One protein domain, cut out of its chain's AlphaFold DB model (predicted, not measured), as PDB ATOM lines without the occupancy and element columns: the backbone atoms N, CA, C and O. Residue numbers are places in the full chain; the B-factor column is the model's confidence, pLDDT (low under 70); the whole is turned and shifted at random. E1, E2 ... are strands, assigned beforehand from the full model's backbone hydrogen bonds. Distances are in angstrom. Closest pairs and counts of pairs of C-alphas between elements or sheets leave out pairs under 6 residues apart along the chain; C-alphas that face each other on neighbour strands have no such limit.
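This is residues 7 to 58 of the 325 residues of the protein "T9SS type A sorting domain-containing protein" of Fibrobacter sp (UniProt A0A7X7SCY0). The domain has little regular structure: its chain is wound in two stacked turns, each with an L-shaped corner of two strands, E1 with E2 and E3 with E4. The L's lie side by side, making two parallel two-strand sheets, E1 = E3 and E2 = E4. The printed part has 52 residues with four named strands, E1 to E4 in order, and no named helix; the class is all strand, with 15 residues in named elements. It is flat, 34 by 27 by 10 A, and only just compact, close to loose, with a radius of gyration of the C-alphas of 11.6 A.

E3, residues 30 to 34, spans 13.3 A; E1, residues 7 to 10, spans 9.5 A from C-alpha 7 at (-44.683, 50.073, -7.536). E2 is residues 13 to 15, 6.5 A; E4 is residues 37 to 39, 6.8 A, ending at (-37.747, 32.193, -16.252).

E1 and E3 are parallel at 2 degrees, with N 9 and O 32 within hydrogen-bond range at 2.9 A. E1 runs on into E2 at 86 degrees, E3 into E4 at 84 degrees. E2 and E4 are parallel at 4 degrees; N 14 and O 37 are within hydrogen-bond range at 2.9 A. E1 and E4 are apart.

The C-alphas farthest apart, of Gly 40 and Ser 55, are 33.8 A apart. The link E2 to E3 is long. The printed part has no cut, and no printed residue is under pLDDT 70.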
ATOM      1  N   LEU A   7     -45.001  50.699  -6.248       93.94
ATOM      2  CA  LEU A   7     -44.683  50.073  -7.536       93.94
ATOM      3  C   LEU A   7     -45.700  48.996  -7.911       93.94
ATOM      4  O   LEU A   7     -45.751  47.926  -7.303       93.94
ATOM      5  N   ARG A   8     -46.452  49.248  -8.980       93.94
ATOM      6  CA  ARG A   8     -47.299  48.256  -9.638       93.94
ATOM      7  C   ARG A   8     -46.501  47.568 -10.748       93.94
ATOM      8  O   ARG A   8     -46.198  48.185 -11.765       93.94
ATOM      9  N   VAL A   9     -46.127  46.308 -10.539       94.69
ATOM     10  CA  VAL A   9     -45.329  45.505 -11.480       94.69
ATOM     11  C   VAL A   9     -46.241  44.467 -12.125       94.69
ATOM     12  O   VAL A   9     -46.510  43.416 -11.539       94.69
ATOM     13  N   GLU A  10     -46.739  44.752 -13.326       93.25
ATOM     14  CA  GLU A  10     -47.688  43.877 -14.021       93.25
ATOM     15  C   GLU A  10     -47.289  43.525 -15.456       93.25
ATOM     16  O   GLU A  10     -46.764  44.360 -16.189       93.25
ATOM     17  N   ASN A  11     -47.535  42.266 -15.832       94.19
ATOM     18  CA  ASN A  11     -47.346  41.705 -17.177       94.19
ATOM     19  C   ASN A  11     -45.943  41.892 -17.813       94.19
ATOM     20  O   ASN A  11     -45.791  41.917 -19.033       94.19
ATOM     21  N   ASN A  12     -44.896  41.963 -16.988       94.75
ATOM     22  CA  ASN A  12     -43.492  42.001 -17.413       94.75
ATOM     23  C   ASN A  12     -42.923  40.594 -17.658       94.75
ATOM     24  O   ASN A  12     -43.462  39.593 -17.186       94.75
ATOM     25  N   VAL A  13     -41.784  40.527 -18.353       95.31
ATOM     26  CA  VAL A  13     -41.076  39.285 -18.701       95.31
ATOM     27  C   VAL A  13     -39.651  39.330 -18.145       95.31
ATOM     28  O   VAL A  13     -38.822  40.111 -18.611       95.31
ATOM     29  N   PHE A  14     -39.355  38.489 -17.154       96.12
ATOM     30  CA  PHE A  14     -38.053  38.408 -16.488       96.12
ATOM     31  C   PHE A  14     -37.334  37.106 -16.864       96.12
ATOM     32  O   PHE A  14     -37.707  36.037 -16.387       96.12
ATOM     33  N   ILE A  15     -36.279  37.191 -17.678       94.50
ATOM     34  CA  ILE A  15     -35.493  36.029 -18.133       94.50
ATOM     35  C   ILE A  15     -34.062  36.137 -17.588       94.50
ATOM     36  O   ILE A  15     -33.384  37.137 -17.821       94.50
ATOM     37  N   GLY A  16     -33.603  35.128 -16.844       94.06
ATOM     38  CA  GLY A  16     -32.240  35.037 -16.291       94.06
ATOM     39  C   GLY A  16     -31.902  36.053 -15.188       94.06
ATOM     40  O   GLY A  16     -30.736  36.225 -14.832       94.06
ATOM     41  N   VAL A  17     -32.896  36.766 -14.647       96.00
ATOM     42  CA  VAL A  17     -32.670  37.885 -13.716       96.00
ATOM     43  C   VAL A  17     -32.388  37.379 -12.295       96.00
ATOM     44  O   VAL A  17     -33.210  36.696 -11.684       96.00
ATOM     45  N   LYS A  18     -31.234  37.760 -11.725       94.69
ATOM     46  CA  LYS A  18     -30.789  37.313 -10.386       94.69
ATOM     47  C   LYS A  18     -31.656  37.822  -9.224       94.69
ATOM     48  O   LYS A  18     -31.728  37.179  -8.183       94.69
ATOM     49  N   LYS A  19     -32.313  38.969  -9.392       92.62
ATOM     50  CA  LYS A  19     -33.310  39.525  -8.466       92.62
ATOM     51  C   LYS A  19     -34.399  40.248  -9.276       92.62
ATOM     52  O   LYS A  19     -34.235  41.436  -9.542       92.62
ATOM     53  N   PRO A  20     -35.458  39.564  -9.740       93.69
ATOM     54  CA  PRO A  20     -36.455  40.205 -10.595       93.69
ATOM     55  C   PRO A  20     -37.341  41.180  -9.803       93.69
ATOM     56  O   PRO A  20     -37.572  42.292 -10.268       93.69
ATOM     57  N   ILE A  21     -37.746  40.826  -8.577       95.69
ATOM     58  CA  ILE A  21     -38.413  41.729  -7.629       95.69
ATOM     59  C   ILE A  21     -37.469  41.989  -6.444       95.69
ATOM     60  O   ILE A  21     -37.570  41.366  -5.384       95.69
ATOM     61  N   ASP A  22     -36.507  42.901  -6.620       91.69
ATOM     62  CA  ASP A  22     -35.669  43.362  -5.505       91.69
ATOM     63  C   ASP A  22     -36.468  44.320  -4.607       91.69
ATOM     64  O   ASP A  22     -36.884  45.400  -5.036       91.69
ATOM     65  N   LEU A  23     -36.650  43.950  -3.339       90.12
ATOM     66  CA  LEU A  23     -37.331  44.761  -2.328       90.12
ATOM     67  C   LEU A  23     -36.375  45.710  -1.576       90.12
ATOM     68  O   LEU A  23     -36.843  46.683  -0.989       90.12
ATOM     69  N   TYR A  24     -35.053  45.542  -1.717       85.31
ATOM     70  CA  TYR A  24     -34.007  46.281  -0.985       85.31
ATOM     71  C   TYR A  24     -34.209  46.212   0.546       85.31
ATOM     72  O   TYR A  24     -34.821  45.261   1.028       85.31
ATOM     73  N   GLU A  25     -33.724  47.195   1.311       86.81
ATOM     74  CA  GLU A  25     -33.744  47.217   2.792       86.81
ATOM     75  C   GLU A  25     -35.148  47.309   3.445       86.81
ATOM     76  O   GLU A  25     -35.268  47.500   4.651       86.81
ATOM     77  N   GLY A  26     -36.239  47.179   2.681       85.31
ATOM     78  CA  GLY A  26     -37.612  47.175   3.211       85.31
ATOM     79  C   GLY A  26     -38.345  48.522   3.189       85.31
ATOM     80  O   GLY A  26     -39.569  48.538   3.306       85.31
ATOM     81  N   ASP A  27     -37.638  49.631   2.951       88.06
ATOM     82  CA  ASP A  27     -38.137  51.023   3.007       88.06
ATOM     83  C   ASP A  27     -39.168  51.432   1.923       88.06
ATOM     84  O   ASP A  27     -39.372  52.619   1.664       88.06
ATOM     85  N   TYR A  28     -39.831  50.490   1.250       91.44
ATOM     86  CA  TYR A  28     -40.829  50.768   0.210       91.44
ATOM     87  C   TYR A  28     -42.246  50.948   0.778       91.44
ATOM     88  O   TYR A  28     -42.658  50.318   1.762       91.44
ATOM     89  N   THR A  29     -43.039  51.773   0.094       93.50
ATOM     90  CA  THR A  29     -44.451  51.999   0.423       93.50
ATOM     91  C   THR A  29     -45.257  50.747   0.098       93.50
ATOM     92  O   THR A  29     -45.837  50.170   1.018       93.50
ATOM     93  N   ALA A  30     -45.201  50.266  -1.149       94.81
ATOM     94  CA  ALA A  30     -45.807  49.012  -1.610       94.81
ATOM     95  C   ALA A  30     -45.154  48.513  -2.915       94.81
ATOM     96  O   ALA A  30     -44.610  49.306  -3.683       94.81
ATOM     97  N   VAL A  31     -45.207  47.203  -3.173       95.75
ATOM     98  CA  VAL A  31     -44.800  46.597  -4.454       95.75
ATOM     99  C   VAL A  31     -45.782  45.474  -4.797       95.75
ATOM    100  O   VAL A  31     -45.648  44.375  -4.267       95.75
ATOM    101  N   SER A  32     -46.764  45.712  -5.669       95.50
ATOM    102  CA  SER A  32     -47.676  44.651  -6.129       95.50
ATOM    103  C   SER A  32     -47.138  43.982  -7.392       95.50
ATOM    104  O   SER A  32     -46.566  44.636  -8.262       95.50
ATOM    105  N   VAL A  33     -47.310  42.662  -7.484       95.44
ATOM    106  CA  VAL A  33     -46.781  41.841  -8.580       95.44
ATOM    107  C   VAL A  33     -47.899  40.940  -9.104       95.44
ATOM    108  O   VAL A  33     -48.418  40.116  -8.354       95.44
ATOM    109  N   SER A  34     -48.279  41.087 -10.375       92.94
ATOM    110  CA  SER A  34     -49.380  40.324 -10.991       92.94
ATOM    111  C   SER A  34     -49.157  40.052 -12.480       92.94
ATOM    112  O   SER A  34     -48.732  40.935 -13.213       92.94
ATOM    113  N   GLY A  35     -49.455  38.837 -12.951       91.69
ATOM    114  CA  GLY A  35     -49.440  38.502 -14.387       91.69
ATOM    115  C   GLY A  35     -48.065  38.488 -15.076       91.69
ATOM    116  O   GLY A  35     -48.008  38.279 -16.282       91.69
ATOM    117  N   ASN A  36     -46.966  38.706 -14.345       95.12
ATOM    118  CA  ASN A  36     -45.603  38.672 -14.887       95.12
ATOM    119  C   ASN A  36     -45.118  37.233 -15.139       95.12
ATOM    120  O   ASN A  36     -45.455  36.319 -14.384       95.12
ATOM    121  N   TYR A  37     -44.251  37.061 -16.135       95.69
ATOM    122  CA  TYR A  37     -43.540  35.815 -16.423       95.69
ATOM    123  C   TYR A  37     -42.113  35.850 -15.859       95.69
ATOM    124  O   TYR A  37     -41.412  36.855 -16.005       95.69
ATOM    125  N   PHE A  38     -41.670  34.746 -15.253       95.62
ATOM    126  CA  PHE A  38     -40.327  34.593 -14.685       95.62
ATOM    127  C   PHE A  38     -39.697  33.279 -15.166       95.62
ATOM    128  O   PHE A  38     -40.280  32.211 -14.987       95.62
ATOM    129  N   GLU A  39     -38.494  33.345 -15.735       94.69
ATOM    130  CA  GLU A  39     -37.747  32.193 -16.252       94.69
ATOM    131  C   GLU A  39     -36.264  32.304 -15.880       94.69
ATOM    132  O   GLU A  39     -35.648  33.361 -16.024       94.69
ATOM    133  N   GLY A  40     -35.667  31.218 -15.378       93.12
ATOM    134  CA  GLY A  40     -34.252  31.195 -14.980       93.12
ATOM    135  C   GLY A  40     -33.882  32.201 -13.875       93.12
ATOM    136  O   GLY A  40     -32.703  32.474 -13.653       93.12
ATOM    137  N   THR A  41     -34.871  32.790 -13.198       94.81
ATOM    138  CA  THR A  41     -34.671  33.791 -12.148       94.81
ATOM    139  C   THR A  41     -34.308  33.133 -10.822       94.81
ATOM    140  O   THR A  41     -34.964  32.182 -10.405       94.81
ATOM    141  N   THR A  42     -33.305  33.667 -10.126       91.69
ATOM    142  CA  THR A  42     -32.721  33.055  -8.911       91.69
ATOM    143  C   THR A  42     -32.953  33.853  -7.622       91.69
ATOM    144  O   THR A  42     -32.378  33.534  -6.583       91.69
ATOM    145  N   GLY A  43     -33.807  34.878  -7.669       92.12
ATOM    146  CA  GLY A  43     -34.164  35.716  -6.522       92.12
ATOM    147  C   GLY A  43     -35.673  35.897  -6.382       92.12
ATOM    148  O   GLY A  43     -36.446  35.328  -7.148       92.12
ATOM    149  N   ASN A  44     -36.085  36.715  -5.411       93.81
ATOM    150  CA  ASN A  44     -37.494  36.961  -5.099       93.81
ATOM    151  C   ASN A  44     -38.323  37.384  -6.328       93.81
ATOM    152  O   ASN A  44     -37.954  38.322  -7.037       93.81
ATOM    153  N   THR A  45     -39.467  36.722  -6.513       94.38
ATOM    154  CA  THR A  45     -40.484  36.987  -7.543       94.38
ATOM    155  C   THR A  45     -41.791  37.548  -6.967       94.38
ATOM    156  O   THR A  45     -42.670  37.932  -7.735       94.38
ATOM    157  N   SER A  46     -41.933  37.629  -5.639       94.38
ATOM    158  CA  SER A  46     -43.165  38.056  -4.964       94.38
ATOM    159  C   SER A  46     -43.156  39.535  -4.580       94.38
ATOM    160  O   SER A  46     -42.138  40.087  -4.157       94.38
ATOM    161  N   GLY A  47     -44.323  40.170  -4.683       92.25
ATOM    162  CA  GLY A  47     -44.571  41.509  -4.148       92.25
ATOM    163  C   GLY A  47     -44.845  41.523  -2.640       92.25
ATOM    164  O   GLY A  47     -44.907  40.478  -1.992       92.25
ATOM    165  N   ASN A  48     -45.062  42.716  -2.089       91.19
ATOM    166  CA  ASN A  48     -45.584  42.917  -0.741       91.19
ATOM    167  C   ASN A  48     -46.431  44.200  -0.668       91.19
ATOM    168  O   ASN A  48     -46.015  45.254  -1.158       91.19
ATOM    169  N   LYS A  49     -47.575  44.108   0.025       92.75
ATOM    170  CA  LYS A  49     -48.663  45.105   0.083       92.75
ATOM    171  C   LYS A  49     -49.310  45.371  -1.292       92.75
ATOM    172  O   LYS A  49     -48.806  44.971  -2.339       92.75
ATOM    173  N   THR A  50     -50.447  46.062  -1.283       94.06
ATOM    174  CA  THR A  50     -51.127  46.522  -2.503       94.06
ATOM    175  C   THR A  50     -50.554  47.873  -2.923       94.06
ATOM    176  O   THR A  50     -50.571  48.806  -2.127       94.06
ATOM    177  N   ALA A  51     -50.043  47.962  -4.153       94.19
ATOM    178  CA  ALA A  51     -49.573  49.208  -4.753       94.19
ATOM    179  C   ALA A  51     -50.729  50.056  -5.304       94.19
ATOM    180  O   ALA A  51     -51.861  49.572  -5.418       94.19
ATOM    181  N   PHE A  52     -50.435  51.296  -5.691       92.56
ATOM    182  CA  PHE A  52     -51.401  52.182  -6.338       92.56
ATOM    183  C   PHE A  52     -52.088  51.534  -7.559       92.56
ATOM    184  O   PHE A  52     -51.487  50.786  -8.333       92.56
ATOM    185  N   THR A  53     -53.361  51.874  -7.763       89.38
ATOM    186  CA  THR A  53     -54.077  51.615  -9.020       89.38
ATOM    187  C   THR A  53     -54.071  52.909  -9.837       89.38
ATOM    188  O   THR A  53     -54.504  53.936  -9.308       89.38
ATOM    189  N   PRO A  54     -53.588  52.909 -11.094       87.56
ATOM    190  CA  PRO A  54     -53.648  54.088 -11.950       87.56
ATOM    191  C   PRO A  54     -55.088  54.578 -12.162       87.56
ATOM    192  O   PRO A  54     -56.015  53.780 -12.273       87.56
ATOM    193  N   SER A  55     -55.280  55.893 -12.287       93.06
ATOM    194  CA  SER A  55     -56.576  56.499 -12.642       93.06
ATOM    195  C   SER A  55     -56.911  56.410 -14.139       93.06
ATOM    196  O   SER A  55     -57.932  56.938 -14.578       93.06
ATOM    197  N   TYR A  56     -56.058  55.750 -14.926       86.44
ATOM    198  CA  TYR A  56     -56.214  55.507 -16.354       86.44
ATOM    199  C   TYR A  56     -56.209  54.001 -16.643       86.44
ATOM    200  O   TYR A  56     -55.458  53.244 -16.031       86.44
ATOM    201  N   ASN A  57     -56.998  53.574 -17.629       85.38
ATOM    202  CA  ASN A  57     -56.954  52.205 -18.137       85.38
ATOM    203  C   ASN A  57     -55.973  52.123 -19.312       85.38
ATOM    204  O   ASN A  57     -56.080  52.895 -20.264       85.38
ATOM    205  N   MET A  58     -55.055  51.159 -19.268       82.50
ATOM    206  CA  MET A  58     -54.134  50.831 -20.359       82.50
ATOM    207  C   MET A  58     -54.285  49.340 -20.699       82.50
ATOM    208  O   MET A  58     -54.348  48.529 -19.773       82.50
TER     209      MET A  58